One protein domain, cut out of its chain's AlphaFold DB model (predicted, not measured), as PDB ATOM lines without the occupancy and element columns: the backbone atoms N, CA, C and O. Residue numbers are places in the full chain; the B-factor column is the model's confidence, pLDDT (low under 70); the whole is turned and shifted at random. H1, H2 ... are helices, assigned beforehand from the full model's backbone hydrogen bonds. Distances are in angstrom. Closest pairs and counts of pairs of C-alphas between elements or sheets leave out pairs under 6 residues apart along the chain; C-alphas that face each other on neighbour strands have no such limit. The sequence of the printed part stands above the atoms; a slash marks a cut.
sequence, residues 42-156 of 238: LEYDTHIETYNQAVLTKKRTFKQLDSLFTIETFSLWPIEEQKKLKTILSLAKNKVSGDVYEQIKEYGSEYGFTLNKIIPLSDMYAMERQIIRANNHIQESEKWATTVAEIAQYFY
ATOM      1  N   LEU A  42     116.555 111.482  81.428       57.72
ATOM      2  CA  LEU A  42     115.136 111.870  81.524       57.72
ATOM      3  C   LEU A  42     114.735 112.604  82.821       57.72
ATOM      4  O   LEU A  42     113.719 113.288  82.849       57.72
ATOM      5  N   GLU A  43     115.537 112.499  83.877       76.19
ATOM      6  CA  GLU A  43     115.239 113.065  85.193       76.19
ATOM      7  C   GLU A  43     116.097 114.293  85.546       76.19
ATOM      8  O   GLU A  43     115.692 115.092  86.389       76.19
ATOM      9  N   TYR A  44     117.267 114.487  84.915       84.69
ATOM     10  CA  TYR A  44     118.238 115.496  85.361       84.69
ATOM     11  C   TYR A  44     117.701 116.923  85.233       84.69
ATOM     12  O   TYR A  44     117.641 117.650  86.224       84.69
ATOM     13  N   ASP A  45     117.279 117.316  84.031       85.62
ATOM     14  CA  ASP A  45     116.810 118.681  83.784       85.62
ATOM     15  C   ASP A  45     115.569 119.009  84.635       85.62
ATOM     16  O   ASP A  45     115.510 120.079  85.240       85.62
ATOM     17  N   THR A  46     114.645 118.053  84.789       87.25
ATOM     18  CA  THR A  46     113.432 118.190  85.612       87.25
ATOM     19  C   THR A  46     113.749 118.432  87.090       87.25
ATOM     20  O   THR A  46     113.169 119.329  87.710       87.25
ATOM     21  N   HIS A  47     114.677 117.668  87.677       89.75
ATOM     22  CA  HIS A  47     115.066 117.855  89.078       89.75
ATOM     23  C   HIS A  47     115.799 119.182  89.301       89.75
ATOM     24  O   HIS A  47     115.533 119.870  90.288       89.75
ATOM     25  N   ILE A  48     116.679 119.580  88.376       91.50
ATOM     26  CA  ILE A  48     117.391 120.861  88.458       91.50
ATOM     27  C   ILE A  48     116.423 122.039  88.328       91.50
ATOM     28  O   ILE A  48     116.516 123.002  89.094       91.50
ATOM     29  N   GLU A  49     115.475 121.975  87.394       91.81
ATOM     30  CA  GLU A  49     114.446 123.003  87.241       91.81
ATOM     31  C   GLU A  49     113.579 123.107  88.501       91.81
ATOM     32  O   GLU A  49     113.428 124.200  89.054       91.81
ATOM     33  N   THR A  50     113.093 121.971  89.010       93.25
ATOM     34  CA  THR A  50     112.281 121.904  90.233       93.25
ATOM     35  C   THR A  50     113.023 122.502  91.429       93.25
ATOM     36  O   THR A  50     112.472 123.347  92.142       93.25
ATOM     37  N   TYR A  51     114.294 122.137  91.622       95.88
ATOM     38  CA  TYR A  51     115.140 122.686  92.681       95.88
ATOM     39  C   TYR A  51     115.291 124.206  92.564       95.88
ATOM     40  O   TYR A  51     115.050 124.938  93.529       95.88
ATOM     41  N   ASN A  52     115.641 124.701  91.374       95.44
ATOM     42  CA  ASN A  52     115.851 126.128  91.144       95.44
ATOM     43  C   ASN A  52     114.568 126.937  91.367       95.44
ATOM     44  O   ASN A  52     114.605 127.981  92.027       95.44
ATOM     45  N   GLN A  53     113.421 126.446  90.888       96.50
ATOM     46  CA  GLN A  53     112.126 127.086  91.127       96.50
ATOM     47  C   GLN A  53     111.750 127.081  92.611       96.50
ATOM     48  O   GLN A  53     111.267 128.095  93.125       96.50
ATOM     49  N   ALA A  54     112.021 125.991  93.333       96.56
ATOM     50  CA  ALA A  54     111.769 125.909  94.767       96.56
ATOM     51  C   ALA A  54     112.644 126.899  95.562       96.56
ATOM     52  O   ALA A  54     112.128 127.643  96.402       96.56
ATOM     53  N   VAL A  55     113.943 126.994  95.251       96.31
ATOM     54  CA  VAL A  55     114.861 127.969  95.868       96.31
ATOM     55  C   VAL A  55     114.412 129.407  95.592       96.31
ATOM     56  O   VAL A  55     114.373 130.232  96.512       96.31
ATOM     57  N   LEU A  56     114.035 129.716  94.347       96.94
ATOM     58  CA  LEU A  56     113.533 131.038  93.968       96.94
ATOM     59  C   LEU A  56     112.227 131.382  94.686       96.94
ATOM     60  O   LEU A  56     112.106 132.488  95.216       96.94
ATOM     61  N   THR A  57     111.282 130.443  94.733       96.31
ATOM     62  CA  THR A  57     110.000 130.601  95.432       96.31
ATOM     63  C   THR A  57     110.243 130.892  96.903       96.31
ATOM     64  O   THR A  57     109.840 131.946  97.383       96.31
ATOM     65  N   LYS A  58     111.021 130.050  97.593       95.56
ATOM     66  CA  LYS A  58     111.369 130.251  99.004       95.56
ATOM     67  C   LYS A  58     111.998 131.622  99.254       95.56
ATOM     68  O   LYS A  58     111.591 132.325 100.176       95.56
ATOM     69  N   LYS A  59     112.959 132.034  98.418       95.50
ATOM     70  CA  LYS A  59     113.613 133.346  98.534       95.50
ATOM     71  C   LYS A  59     112.624 134.500  98.349       95.50
ATOM     72  O   LYS A  59     112.713 135.490  99.070       95.50
ATOM     73  N   ARG A  60     111.708 134.399  97.381       95.75
ATOM     74  CA  ARG A  60     110.672 135.415  97.130       95.75
ATOM     75  C   ARG A  60     109.683 135.491  98.291       95.75
ATOM     76  O   ARG A  60     109.460 136.587  98.794       95.75
ATOM     77  N   THR A  61     109.182 134.355  98.766       94.50
ATOM     78  CA  THR A  61     108.231 134.306  99.882       94.50
ATOM     79  C   THR A  61     108.862 134.794 101.188       94.50
ATOM     80  O   THR A  61     108.231 135.540 101.927       94.50
ATOM     81  N   PHE A  62     110.138 134.485 101.452       93.19
ATOM     82  CA  PHE A  62     110.860 135.057 102.597       93.19
ATOM     83  C   PHE A  62     110.955 136.580 102.522       93.19
ATOM     84  O   PHE A  62     110.671 137.240 103.514       93.19
ATOM     85  N   LYS A  63     111.269 137.145 101.349       92.31
ATOM     86  CA  LYS A  63     111.276 138.604 101.165       92.31
ATOM     87  C   LYS A  63     109.898 139.229 101.381       92.31
ATOM     88  O   LYS A  63     109.816 140.309 101.955       92.31
ATOM     89  N   GLN A  64     108.834 138.565 100.928       91.31
ATOM     90  CA  GLN A  64     107.464 139.017 101.175       91.31
ATOM     91  C   GLN A  64     107.161 139.026 102.677       91.31
ATOM     92  O   GLN A  64     106.757 140.062 103.194       91.31
ATOM     93  N   LEU A  65     107.462 137.939 103.396       89.81
ATOM     94  CA  LEU A  65     107.324 137.891 104.856       89.81
ATOM     95  C   LEU A  65     108.163 138.966 105.562       89.81
ATOM     96  O   LEU A  65     107.680 139.593 106.496       89.81
ATOM     97  N   ASP A  66     109.395 139.211 105.110       87.44
ATOM     98  CA  ASP A  66     110.261 140.252 105.675       87.44
ATOM     99  C   ASP A  66     109.676 141.657 105.474       87.44
ATOM    100  O   ASP A  66     109.704 142.473 106.393       87.44
ATOM    101  N   SER A  67     109.073 141.925 104.311       87.12
ATOM    102  CA  SER A  67     108.413 143.209 104.043       87.12
ATOM    103  C   SER A  67     107.204 143.466 104.947       87.12
ATOM    104  O   SER A  67     106.889 144.621 105.240       87.12
ATOM    105  N   LEU A  68     106.578 142.409 105.480       83.88
ATOM    106  CA  LEU A  68     105.502 142.554 106.456       83.88
ATOM    107  C   LEU A  68     105.999 143.148 107.780       83.88
ATOM    108  O   LEU A  68     105.236 143.825 108.450       83.88
ATOM    109  N   PHE A  69     107.274 142.995 108.149       72.19
ATOM    110  CA  PHE A  69     107.814 143.664 109.343       72.19
ATOM    111  C   PHE A  69     108.020 145.170 109.149       72.19
ATOM    112  O   PHE A  69     108.197 145.890 110.129       72.19
ATOM    113  N   THR A  70     108.031 145.641 107.902       75.69
ATOM    114  CA  THR A  70     108.329 147.040 107.561       75.69
ATOM    115  C   THR A  70     107.087 147.889 107.314       75.69
ATOM    116  O   THR A  70     107.221 149.064 106.986       75.69
ATOM    117  N   ILE A  71     105.880 147.331 107.465       76.69
ATOM    118  CA  ILE A  71     104.650 148.110 107.295       76.69
ATOM    119  C   ILE A  71     104.548 149.128 108.439       76.69
ATOM    120  O   ILE A  71     104.521 148.763 109.614       76.69
ATOM    121  N   GLU A  72     104.474 150.414 108.085       70.06
ATOM    122  CA  GLU A  72     104.482 151.540 109.031       70.06
ATOM    123  C   GLU A  72     103.390 151.427 110.102       70.06
ATOM    124  O   GLU A  72     103.622 151.755 111.266       70.06
ATOM    125  N   THR A  73     102.225 150.881 109.747       70.50
ATOM    126  CA  THR A  73     101.109 150.666 110.675       70.50
ATOM    127  C   THR A  73     101.450 149.736 111.839       70.50
ATOM    128  O   THR A  73     100.834 149.867 112.895       70.50
ATOM    129  N   PHE A  74     102.454 148.858 111.719       74.94
ATOM    130  CA  PHE A  74     102.895 148.012 112.835       74.94
ATOM    131  C   PHE A  74     103.740 148.738 113.863       74.94
ATOM    132  O   PHE A  74     103.709 148.372 115.035       74.94
ATOM    133  N   SER A  75     104.463 149.784 113.461       74.94
ATOM    134  CA  SER A  75     105.230 150.597 114.410       74.94
ATOM    135  C   SER A  75     104.322 151.299 115.430       74.94
ATOM    136  O   SER A  75     104.751 151.593 116.543       74.94
ATOM    137  N   LEU A  76     103.049 151.493 115.062       79.75
ATOM    138  CA  LEU A  76     102.004 152.118 115.868       79.75
ATOM    139  C   LEU A  76     101.278 151.132 116.798       79.75
ATOM    140  O   LEU A  76     100.491 151.556 117.642       79.75
ATOM    141  N   TRP A  77     101.501 149.822 116.649       83.81
ATOM    142  CA  TRP A  77     100.874 148.815 117.508       83.81
ATOM    143  C   TRP A  77     101.505 148.795 118.906       83.81
ATOM    144  O   TRP A  77     102.698 149.079 119.039       83.81
ATOM    145  N   PRO A  78     100.761 148.388 119.953       89.50
ATOM    146  CA  PRO A  78     101.351 148.127 121.262       89.50
ATOM    147  C   PRO A  78     102.509 147.127 121.164       89.50
ATOM    148  O   PRO A  78     102.460 146.179 120.380       89.50
ATOM    149  N   ILE A  79     103.540 147.308 121.996       88.56
ATOM    150  CA  ILE A  79     104.767 146.488 121.976       88.56
ATOM    151  C   ILE A  79     104.455 144.986 122.058       88.56
ATOM    152  O   ILE A  79     105.080 144.188 121.362       88.56
ATOM    153  N   GLU A  80     103.482 144.593 122.881       89.50
ATOM    154  CA  GLU A  80     103.072 143.190 123.014       89.50
ATOM    155  C   GLU A  80     102.451 142.631 121.727       89.50
ATOM    156  O   GLU A  80     102.755 141.506 121.334       89.50
ATOM    157  N   GLU A  81     101.667 143.427 121.000       88.62
ATOM    158  CA  GLU A  81     101.083 143.011 119.719       88.62
ATOM    159  C   GLU A  81     102.147 142.911 118.621       88.62
ATOM    160  O   GLU A  81     102.140 141.979 117.814       88.62
ATOM    161  N   GLN A  82     103.144 143.801 118.643       87.25
ATOM    162  CA  GLN A  82     104.310 143.675 117.769       87.25
ATOM    163  C   GLN A  82     105.082 142.378 118.047       87.25
ATOM    164  O   GLN A  82     105.496 141.700 117.105       87.25
ATOM    165  N   LYS A  83     105.274 141.992 119.318       90.50
ATOM    166  CA  LYS A  83     105.940 140.724 119.672       90.50
ATOM    167  C   LYS A  83     105.172 139.518 119.129       90.50
ATOM    168  O   LYS A  83     105.790 138.664 118.495       90.50
ATOM    169  N   LYS A  84     103.847 139.477 119.308       91.94
ATOM    170  CA  LYS A  84     102.984 138.409 118.771       91.94
ATOM    171  C   LYS A  84     103.106 138.283 117.252       91.94
ATOM    172  O   LYS A  84     103.270 137.175 116.738       91.94
ATOM    173  N   LEU A  85     103.108 139.404 116.526       88.69
ATOM    174  CA  LEU A  85     103.297 139.403 115.075       88.69
ATOM    175  C   LEU A  85     104.665 138.837 114.679       88.69
ATOM    176  O   LEU A  85     104.742 138.001 113.778       88.69
ATOM    177  N   LYS A  86     105.740 139.248 115.366       88.81
ATOM    178  CA  LYS A  86     107.086 138.721 115.097       88.81
ATOM    179  C   LYS A  86     107.145 137.205 115.281       88.81
ATOM    180  O   LYS A  86     107.749 136.528 114.449       88.81
ATOM    181  N   THR A  87     106.493 136.677 116.318       91.25
ATOM    182  CA  THR A  87     106.375 135.229 116.536       91.25
ATOM    183  C   THR A  87     105.673 134.554 115.363       91.25
ATOM    184  O   THR A  87     106.233 133.629 114.779       91.25
ATOM    185  N   ILE A  88     104.507 135.052 114.942       90.50
ATOM    186  CA  ILE A  88     103.751 134.453 113.832       90.50
ATOM    187  C   ILE A  88     104.545 134.480 112.520       90.50
ATOM    188  O   ILE A  88     104.600 133.483 111.804       90.50
ATOM    189  N   LEU A  89     105.186 135.602 112.192       87.81
ATOM    190  CA  LEU A  89     105.983 135.710 110.967       87.81
ATOM    191  C   LEU A  89     107.232 134.818 111.005       87.81
ATOM    192  O   LEU A  89     107.673 134.337 109.961       87.81
ATOM    193  N   SER A  90     107.789 134.565 112.193       88.12
ATOM    194  CA  SER A  90     108.847 133.568 112.381       88.12
ATOM    195  C   SER A  90     108.325 132.148 112.133       88.12
ATOM    196  O   SER A  90     108.957 131.382 111.405       88.12
ATOM    197  N   LEU A  91     107.137 131.820 112.653       89.12
ATOM    198  CA  LEU A  91     106.474 130.533 112.415       89.12
ATOM    199  C   LEU A  91     106.147 130.314 110.933       89.12
ATOM    200  O   LEU A  91     106.357 129.222 110.421       89.12
ATOM    201  N   ALA A  92     105.764 131.360 110.195       88.06
ATOM    202  CA  ALA A  92     105.526 131.264 108.752       88.06
ATOM    203  C   ALA A  92     106.775 130.837 107.951       88.06
ATOM    204  O   ALA A  92     106.656 130.322 106.840       88.06
ATOM    205  N   LYS A  93     107.983 131.039 108.504       86.06
ATOM    206  CA  LYS A  93     109.255 130.579 107.919       86.06
ATOM    207  C   LYS A  93     109.639 129.157 108.339       86.06
ATOM    208  O   LYS A  93     110.659 128.647 107.864       86.06
ATOM    209  N   ASN A  94     108.875 128.544 109.239       80.12
ATOM    210  CA  ASN A  94     109.173 127.252 109.834       80.12
ATOM    211  C   ASN A  94     108.816 126.081 108.896       80.12
ATOM    212  O   ASN A  94     108.450 126.256 107.730       80.12
ATOM    213  N   LYS A  95     109.015 124.855 109.386       72.00
ATOM    214  CA  LYS A  95     108.897 123.616 108.605       72.00
ATOM    215  C   LYS A  95     107.516 122.958 108.654       72.00
ATOM    216  O   LYS A  95     107.288 122.049 107.861       72.00
ATOM    217  N   VAL A  96     106.635 123.358 109.568       83.38
ATOM    218  CA  VAL A  96     105.368 122.662 109.837       83.38
ATOM    219  C   VAL A  96     104.196 123.521 109.375       83.38
ATOM    220  O   VAL A  96     104.181 124.727 109.592       83.38
ATOM    221  N   SER A  97     103.239 122.907 108.669       82.25
ATOM    222  CA  SER A  97     102.055 123.625 108.186       82.25
ATOM    223  C   SER A  97     101.024 123.690 109.292       82.25
ATOM    224  O   SER A  97     100.729 122.665 109.902       82.25
ATOM    225  N   GLY A  98     100.434 124.865 109.479       85.06
ATOM    226  CA  GLY A  98      99.428 125.095 110.506       85.06
ATOM    227  C   GLY A  98      99.962 125.821 111.736       85.06
ATOM    228  O   GLY A  98      99.137 126.360 112.467       85.06
ATOM    229  N   ASP A  99     101.282 125.948 111.910       87.81
ATOM    230  CA  ASP A  99     101.894 126.678 113.031       87.81
ATOM    231  C   ASP A  99     101.342 128.113 113.125       87.81
ATOM    232  O   ASP A  99     100.976 128.592 114.199       87.81
ATOM    233  N   VAL A 100     101.210 128.804 111.986       91.00
ATOM    234  CA  VAL A 100     100.663 130.171 111.939       91.00
ATOM    235  C   VAL A 100      99.190 130.203 112.350       91.00
ATOM    236  O   VAL A 100      98.759 131.115 113.057       91.00
ATOM    237  N   TYR A 101      98.400 129.216 111.923       91.69
ATOM    238  CA  TYR A 101      96.981 129.126 112.276       91.69
ATOM    239  C   TYR A 101      96.788 128.839 113.768       91.69
ATOM    240  O   TYR A 101      95.996 129.520 114.425       91.69
ATOM    241  N   GLU A 102      97.529 127.872 114.306       93.19
ATOM    242  CA  GLU A 102      97.476 127.499 115.718       93.19
ATOM    243  C   GLU A 102      97.878 128.668 116.618       93.19
ATOM    244  O   GLU A 102      97.160 128.981 117.568       93.19
ATOM    245  N   GLN A 103      98.941 129.392 116.258       94.88
ATOM    246  CA  GLN A 103      99.404 130.529 117.048       94.88
ATOM    247  C   GLN A 103      98.402 131.690 117.064       94.88
ATOM    248  O   GLN A 103      98.181 132.308 118.106       94.88
ATOM    249  N   ILE A 104      97.765 131.993 115.927       93.00
ATOM    250  CA  ILE A 104      96.719 133.027 115.869       93.00
ATOM    251  C   ILE A 104      95.517 132.614 116.723       93.00
ATOM    252  O   ILE A 104      94.946 133.450 117.422       93.00
ATOM    253  N   LYS A 105      95.144 131.330 116.692       93.19
ATOM    254  CA  LYS A 105      94.062 130.796 117.522       93.19
ATOM    255  C   LYS A 105      94.384 130.927 119.014       93.19
ATOM    256  O   LYS A 105      93.495 131.296 119.777       93.19
ATOM    257  N   GLU A 106      95.629 130.670 119.414       95.56
ATOM    258  CA  GLU A 106      96.098 130.838 120.796       95.56
ATOM    259  C   GLU A 106      96.031 132.302 121.260       95.56
ATOM    260  O   GLU A 106      95.583 132.578 122.370       95.56
ATOM    261  N   TYR A 107      96.400 133.256 120.399       94.31
ATOM    262  CA  TYR A 107      96.311 134.690 120.711       94.31
ATOM    263  C   TYR A 107      94.882 135.249 120.712       94.31
ATOM    264  O   TYR A 107      94.668 136.373 121.172       94.31
ATOM    265  N   GLY A 108      93.906 134.474 120.241       94.50
ATOM    266  CA  GLY A 108      92.489 134.805 120.300       94.50
ATOM    267  C   GLY A 108      91.941 135.488 119.046       94.50
ATOM    268  O   GLY A 108      92.652 136.076 118.226       94.50
ATOM    269  N   SER A 109      90.617 135.413 118.900       90.50
ATOM    270  CA  SER A 109      89.885 135.900 117.724       90.50
ATOM    271  C   SER A 109      89.984 137.413 117.524       90.50
ATOM    272  O   SER A 109      90.023 137.869 116.384       90.50
ATOM    273  N   GLU A 110      90.063 138.190 118.606       90.75
ATOM    274  CA  GLU A 110      90.220 139.648 118.550       90.75
ATOM    275  C   GLU A 110      91.557 140.053 117.913       90.75
ATOM    276  O   GLU A 110      91.600 140.915 117.027       90.75
ATOM    277  N   TYR A 111      92.636 139.370 118.302       90.56
ATOM    278  CA  TYR A 111      93.948 139.562 117.699       90.56
ATOM    279  C   TYR A 111      93.935 139.168 116.220       90.56
ATOM    280  O   TYR A 111      94.338 139.957 115.365       90.56
ATOM    281  N   GLY A 112      93.405 137.980 115.903       91.31
ATOM    282  CA  GLY A 112      93.284 137.506 114.523       91.31
ATOM    283  C   GLY A 112      92.494 138.469 113.632       91.31
ATOM    284  O   GLY A 112      92.916 138.757 112.515       91.31
ATOM    285  N   PHE A 113      91.388 139.028 114.132       91.56
ATOM    286  CA  PHE A 113      90.587 140.014 113.405       91.56
ATOM    287  C   PHE A 113      91.350 141.319 113.161       91.56
ATOM    288  O   PHE A 113      91.303 141.863 112.058       91.56
ATOM    289  N   THR A 114      92.074 141.808 114.168       89.00
ATOM    290  CA  THR A 114      92.882 143.030 114.060       89.00
ATOM    291  C   THR A 114      94.035 142.848 113.078       89.00
ATOM    292  O   THR A 114      94.248 143.703 112.218       89.00
ATOM    293  N   LEU A 115      94.719 141.704 113.137       88.81
ATOM    294  CA  LEU A 115      95.769 141.342 112.191       88.81
ATOM    295  C   LEU A 115      95.230 141.242 110.761       88.81
ATOM    296  O   LEU A 115      95.813 141.839 109.859       88.81
ATOM    297  N   ASN A 116      94.077 140.591 110.566       91.00
ATOM    298  CA  ASN A 116      93.463 140.400 109.249       91.00
ATOM    299  C   ASN A 116      93.104 141.711 108.530       91.00
ATOM    300  O   ASN A 116      93.001 141.735 107.307       91.00
ATOM    301  N   LYS A 117      92.899 142.807 109.272       87.00
ATOM    302  CA  LYS A 117      92.651 144.138 108.691       87.00
ATOM    303  C   LYS A 117      93.894 144.755 108.052       87.00
ATOM    304  O   LYS A 117      93.751 145.663 107.241       87.00
ATOM    305  N   ILE A 118      95.084 144.311 108.452       85.81
ATOM    306  CA  ILE A 118      96.362 144.854 107.978       85.81
ATOM    307  C   ILE A 118      97.044 143.869 107.034       85.81
ATOM    308  O   ILE A 118      97.493 144.260 105.960       85.81
ATOM    309  N   ILE A 119      97.098 142.593 107.419       86.12
ATOM    310  CA  ILE A 119      97.616 141.503 106.595       86.12
ATOM    311  C   ILE A 119      96.530 140.438 106.511       86.12
ATOM    312  O   ILE A 119      96.214 139.833 107.539       86.12
ATOM    313  N   PRO A 120      95.989 140.153 105.317       90.00
ATOM    314  CA  PRO A 120      95.041 139.065 105.160       90.00
ATOM    315  C   PRO A 120      95.638 137.748 105.675       90.00
ATOM    316  O   PRO A 120      96.698 137.303 105.225       90.00
ATOM    317  N   LEU A 121      94.951 137.089 106.612       90.62
ATOM    318  CA  LEU A 121      95.424 135.825 107.186       90.62
ATOM    319  C   LEU A 121      95.545 134.736 106.115       90.62
ATOM    320  O   LEU A 121      96.444 133.898 106.180       90.62
ATOM    321  N   SER A 122      94.688 134.788 105.089       90.88
ATOM    322  CA  SER A 122      94.776 133.935 103.899       90.88
ATOM    323  C   SER A 122      96.158 133.979 103.256       90.88
ATOM    324  O   SER A 122      96.681 132.934 102.863       90.88
ATOM    325  N   ASP A 123      96.754 135.167 103.189       90.56
ATOM    326  CA  ASP A 123      98.032 135.398 102.528       90.56
ATOM    327  C   ASP A 123      99.166 134.868 103.400       90.56
ATOM    328  O   ASP A 123     100.075 134.210 102.895       90.56
ATOM    329  N   MET A 124      99.072 135.043 104.722       89.19
ATOM    330  CA  MET A 124     100.022 134.451 105.670       89.19
ATOM    331  C   MET A 124     100.020 132.920 105.586       89.19
ATOM    332  O   MET A 124     101.082 132.307 105.458       89.19
ATOM    333  N   TYR A 125      98.838 132.296 105.567       91.62
ATOM    334  CA  TYR A 125      98.711 130.846 105.396       91.62
ATOM    335  C   TYR A 125      99.183 130.379 104.012       91.62
ATOM    336  O   TYR A 125      99.707 129.273 103.860       91.62
ATOM    337  N   ALA A 126      98.979 131.183 102.965       91.38
ATOM    338  CA  ALA A 126      99.486 130.874 101.632       91.38
ATOM    339  C   ALA A 126     101.021 130.912 101.595       91.38
ATOM    340  O   ALA A 126     101.628 129.981 101.066       91.38
ATOM    341  N   MET A 127     101.640 131.929 102.202       92.38
ATOM    342  CA  MET A 127     103.095 132.062 102.293       92.38
ATOM    343  C   MET A 127     103.732 130.916 103.090       92.38
ATOM    344  O   MET A 127     104.692 130.316 102.604       92.38
ATOM    345  N   GLU A 128     103.166 130.544 104.244       93.50
ATOM    346  CA  GLU A 128     103.613 129.375 105.024       93.50
ATOM    347  C   GLU A 128     103.610 128.105 104.151       93.50
ATOM    348  O   GLU A 128     104.631 127.431 103.983       93.50
ATOM    349  N   ARG A 129     102.482 127.816 103.489       92.88
ATOM    350  CA  ARG A 129     102.352 126.635 102.620       92.88
ATOM    351  C   ARG A 129     103.303 126.661 101.426       92.88
ATOM    352  O   ARG A 129     103.806 125.608 101.035       92.88
ATOM    353  N   GLN A 130     103.564 127.830 100.840       94.06
ATOM    354  CA  GLN A 130     104.542 127.977  99.758       94.06
ATOM    355  C   GLN A 130     105.961 127.649 100.232       94.06
ATOM    356  O   GLN A 130     106.671 126.912  99.546       94.06
ATOM    357  N   ILE A 131     106.359 128.138 101.409       94.38
ATOM    358  CA  ILE A 131     107.673 127.855 102.006       94.38
ATOM    359  C   ILE A 131     107.833 126.363 102.287       94.38
ATOM    360  O   ILE A 131     108.872 125.791 101.959       94.38
ATOM    361  N   ILE A 132     106.807 125.719 102.841       92.81
ATOM    362  CA  ILE A 132     106.838 124.287 103.153       92.81
ATOM    363  C   ILE A 132     106.946 123.452 101.879       92.81
ATOM    364  O   ILE A 132     107.825 122.597 101.784       92.81
ATOM    365  N   ARG A 133     106.122 123.734 100.860       93.56
ATOM    366  CA  ARG A 133     106.213 123.046  99.561       93.56
ATOM    367  C   ARG A 133     107.590 123.226  98.926       93.56
ATOM    368  O   ARG A 133     108.186 122.253  98.480       93.56
ATOM    369  N   ALA A 134     108.124 124.448  98.945       95.50
ATOM    370  CA  ALA A 134     109.464 124.720  98.442       95.50
ATOM    371  C   ALA A 134     110.543 123.951  99.226       95.50
ATOM    372  O   ALA A 134     111.443 123.378  98.621       95.50
ATOM    373  N   ASN A 135     110.448 123.888 100.558       94.38
ATOM    374  CA  ASN A 135     111.366 123.106 101.388       94.38
ATOM    375  C   ASN A 135     111.308 121.607 101.058       94.38
ATOM    376  O   ASN A 135     112.362 120.981 100.977       94.38
ATOM    377  N   ASN A 136     110.115 121.052 100.836       93.62
ATOM    378  CA  ASN A 136     109.951 119.644 100.468       93.62
ATOM    379  C   ASN A 136     110.617 119.348  99.119       93.62
ATOM    380  O   ASN A 136     111.448 118.449  99.041       93.62
ATOM    381  N   HIS A 137     110.356 120.166  98.095       95.06
ATOM    382  CA  HIS A 137     110.998 120.013  96.787       95.06
ATOM    383  C   HIS A 137     112.523 120.179  96.840       95.06
ATOM    384  O   HIS A 137     113.247 119.453  96.157       95.06
ATOM    385  N   ILE A 138     113.029 121.102  97.670       95.12
ATOM    386  CA  ILE A 138     114.471 121.252  97.920       95.12
ATOM    387  C   ILE A 138     115.037 119.962  98.521       95.12
ATOM    388  O   ILE A 138     116.013 119.437  97.995       95.12
ATOM    389  N   GLN A 139     114.412 119.419  99.570       94.69
ATOM    390  CA  GLN A 139     114.875 118.195 100.231       94.69
ATOM    391  C   GLN A 139     114.821 116.968  99.316       94.69
ATOM    392  O   GLN A 139     115.739 116.151  99.330       94.69
ATOM    393  N   GLU A 140     113.759 116.821  98.525       93.81
ATOM    394  CA  GLU A 140     113.632 115.751  97.529       93.81
ATOM    395  C   GLU A 140     114.751 115.835  96.488       93.81
ATOM    396  O   GLU A 140     115.420 114.839  96.213       93.81
ATOM    397  N   SER A 141     115.020 117.039  95.978       94.25
ATOM    398  CA  SER A 141     116.093 117.276  95.010       94.25
ATOM    399  C   SER A 141     117.484 117.060  95.620       94.25
ATOM    400  O   SER A 141     118.367 116.529  94.955       94.25
ATOM    401  N   GLU A 142     117.697 117.418  96.890       94.50
ATOM    402  CA  GLU A 142     118.949 117.153  97.616       94.50
ATOM    403  C   GLU A 142     119.186 115.655  97.843       94.50
ATOM    404  O   GLU A 142     120.315 115.180  97.681       94.50
ATOM    405  N   LYS A 143     118.134 114.891  98.171       92.94
ATOM    406  CA  LYS A 143     118.207 113.426  98.276       92.94
ATOM    407  C   LYS A 143     118.560 112.800  96.933       92.94
ATOM    408  O   LYS A 143     119.522 112.043  96.858       92.94
ATOM    409  N   TRP A 144     117.844 113.179  95.875       91.69
ATOM    410  CA  TRP A 144     118.135 112.724  94.517       91.69
ATOM    411  C   TRP A 144     119.577 113.056  94.102       91.69
ATOM    412  O   TRP A 144     120.315 112.175  93.667       91.69
ATOM    413  N   ALA A 145     120.029 114.294  94.321       92.88
ATOM    414  CA  ALA A 145     121.385 114.716  93.981       92.88
ATOM    415  C   ALA A 145     122.461 113.964  94.777       92.88
ATOM    416  O   ALA A 145     123.565 113.764  94.272       92.88
ATOM    417  N   THR A 146     122.150 113.542  96.005       93.00
ATOM    418  CA  THR A 146     123.031 112.682  96.805       93.00
ATOM    419  C   THR A 146     123.180 111.317  96.144       93.00
ATOM    420  O   THR A 146     124.306 110.890  95.907       93.00
ATOM    421  N   THR A 147     122.075 110.687  95.744       89.88
ATOM    422  CA  THR A 147     122.100 109.412  95.012       89.88
ATOM    423  C   THR A 147     122.873 109.528  93.695       89.88
ATOM    424  O   THR A 147     123.722 108.691  93.401       89.88
ATOM    425  N   VAL A 148     122.654 110.597  92.922       89.69
ATOM    426  CA  VAL A 148     123.402 110.830  91.675       89.69
ATOM    427  C   VAL A 148     124.897 111.009  91.947       89.69
ATOM    428  O   VAL A 148     125.718 110.454  91.221       89.69
ATOM    429  N   ALA A 149     125.264 111.755  92.991       90.88
ATOM    430  CA  ALA A 149     126.660 111.939  93.377       90.88
ATOM    431  C   ALA A 149     127.320 110.615  93.803       90.88
ATOM    432  O   ALA A 149     128.458 110.362  93.419       90.88
ATOM    433  N   GLU A 150     126.609 109.750  94.531       89.62
ATOM    434  CA  GLU A 150     127.083 108.412  94.909       89.62
ATOM    435  C   GLU A 150     127.307 107.515  93.687       89.62
ATOM    436  O   GLU A 150     128.369 106.905  93.563       89.62
ATOM    437  N   ILE A 151     126.357 107.491  92.747       88.38
ATOM    438  CA  ILE A 151     126.494 106.775  91.470       88.38
ATOM    439  C   ILE A 151     127.700 107.305  90.697       88.38
ATOM    440  O   ILE A 151     128.564 106.533  90.289       88.38
ATOM    441  N   ALA A 152     127.787 108.621  90.516       89.12
ATOM    442  CA  ALA A 152     128.876 109.249  89.782       89.12
ATOM    443  C   ALA A 152     130.236 108.959  90.431       89.12
ATOM    444  O   ALA A 152     131.213 108.722  89.732       89.12
ATOM    445  N   GLN A 153     130.299 108.929  91.763       89.00
ATOM    446  CA  GLN A 153     131.511 108.597  92.502       89.00
ATOM    447  C   GLN A 153     131.893 107.118  92.352       89.00
ATOM    448  O   GLN A 153     133.077 106.802  92.230       89.00
ATOM    449  N   TYR A 154     130.913 106.215  92.355       86.25
ATOM    450  CA  TYR A 154     131.138 104.778  92.219       86.25
ATOM    451  C   TYR A 154     131.539 104.381  90.793       86.25
ATOM    452  O   TYR A 154     132.480 103.615  90.588       86.25
ATOM    453  N   PHE A 155     130.872 104.955  89.793       84.25
ATOM    454  CA  PHE A 155     131.129 104.744  88.368       84.25
ATOM    455  C   PHE A 155     131.978 105.876  87.766       84.25
ATOM    456  O   PHE A 155     131.769 106.273  86.623       84.25
ATOM    457  N   TYR A 156     132.941 106.411  88.523       86.44
ATOM    458  CA  TYR A 156     133.666 107.648  88.192       86.44
ATOM    459  C   TYR A 156     134.219 107.710  86.765       86.44
ATOM    460  O   TYR A 156     134.051 108.713  86.073       86.44
TER     461      TYR A 156
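What this domain is: This is residues 42 to 156 of the 238 residues of an uncharacterized protein of Rhodocytophaga rosea (UniProt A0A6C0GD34). What is the main picture? Two long helices, H1 and H6, run side by side in opposite ways as a shaft, and at the end where H1 ends and H6 begins, the short helices H2 to H5 form a small head, in which H3 and H4 fold back on each other as a helical hairpin. At the other end of the shaft, residues 149 to 156 stick out. What is it built of, and how compact is it? The printed part has 115 residues with six named helices, H1 to H6 in that order along the chain, and no named strand, and its class is all helix. It is a loose rod with a radius of gyration of the C-alphas of 18.4 A and spans of 62 by 25 by 21 A.

How they stand to each other: How do the long helices stand? H1, residues 44 to 68, touches H6, residues 121 to 154, with residues 127 to 141 of H6 alone. Their closest C-alphas, of Ala 54 and Ala 134, are 4.5 A apart, and they run opposite ways at a shallow tilt of 33 degrees, only just short of steep. What follows H1? H2, residues 72 to 75, touches no helix. H3, residues 79 to 91, and H4, residues 99 to 107, touch as a hairpin, at a shallow tilt of 23 degrees, opposite ways, with the closest C-alphas, of Ile 88 and Val 100, 5.6 A apart. What else does H4 touch? It touches H6 at residues 124 to 128 of H6 alone, with the closest C-alphas, of Val 100 and Tyr 125, 6.9 A apart. H4 and H5, residues 109 to 116, only just touch, with 3 pairs of C-alphas within 8 A, and only at the corner; the closest are those of Ile 104 and Gly 112, 5.8 A apart. What do the backbones show? In H1, H3, H4, H5 and H6 every O i to N i+4 pair is within hydrogen-bond range, and H2 is too short for such a pair.

Where its parts are: Where does the first helix lie? H1 begins at C-alpha 44, at (118.238, 115.496, 85.361), and measures 36.6 A from first to last C-alpha. Where is the last? H6 measures 49.6 A and ends at C-alpha 154, at (131.138, 104.778, 92.219). And between them? H3 measures 18.7 A from C-alpha 79, at (104.767, 146.488, 121.976); H2, H4 and H5 are shorter.

The domain as a whole: How far does it reach? The two C-alphas farthest apart, of Pro 78 and Phe 155, are 62.1 A apart. Are there cuts or long links? The printed part has no cut and no long link. Where is confidence low? Residue 42 is under 70, and the mean pLDDT of the printed part is 89.1.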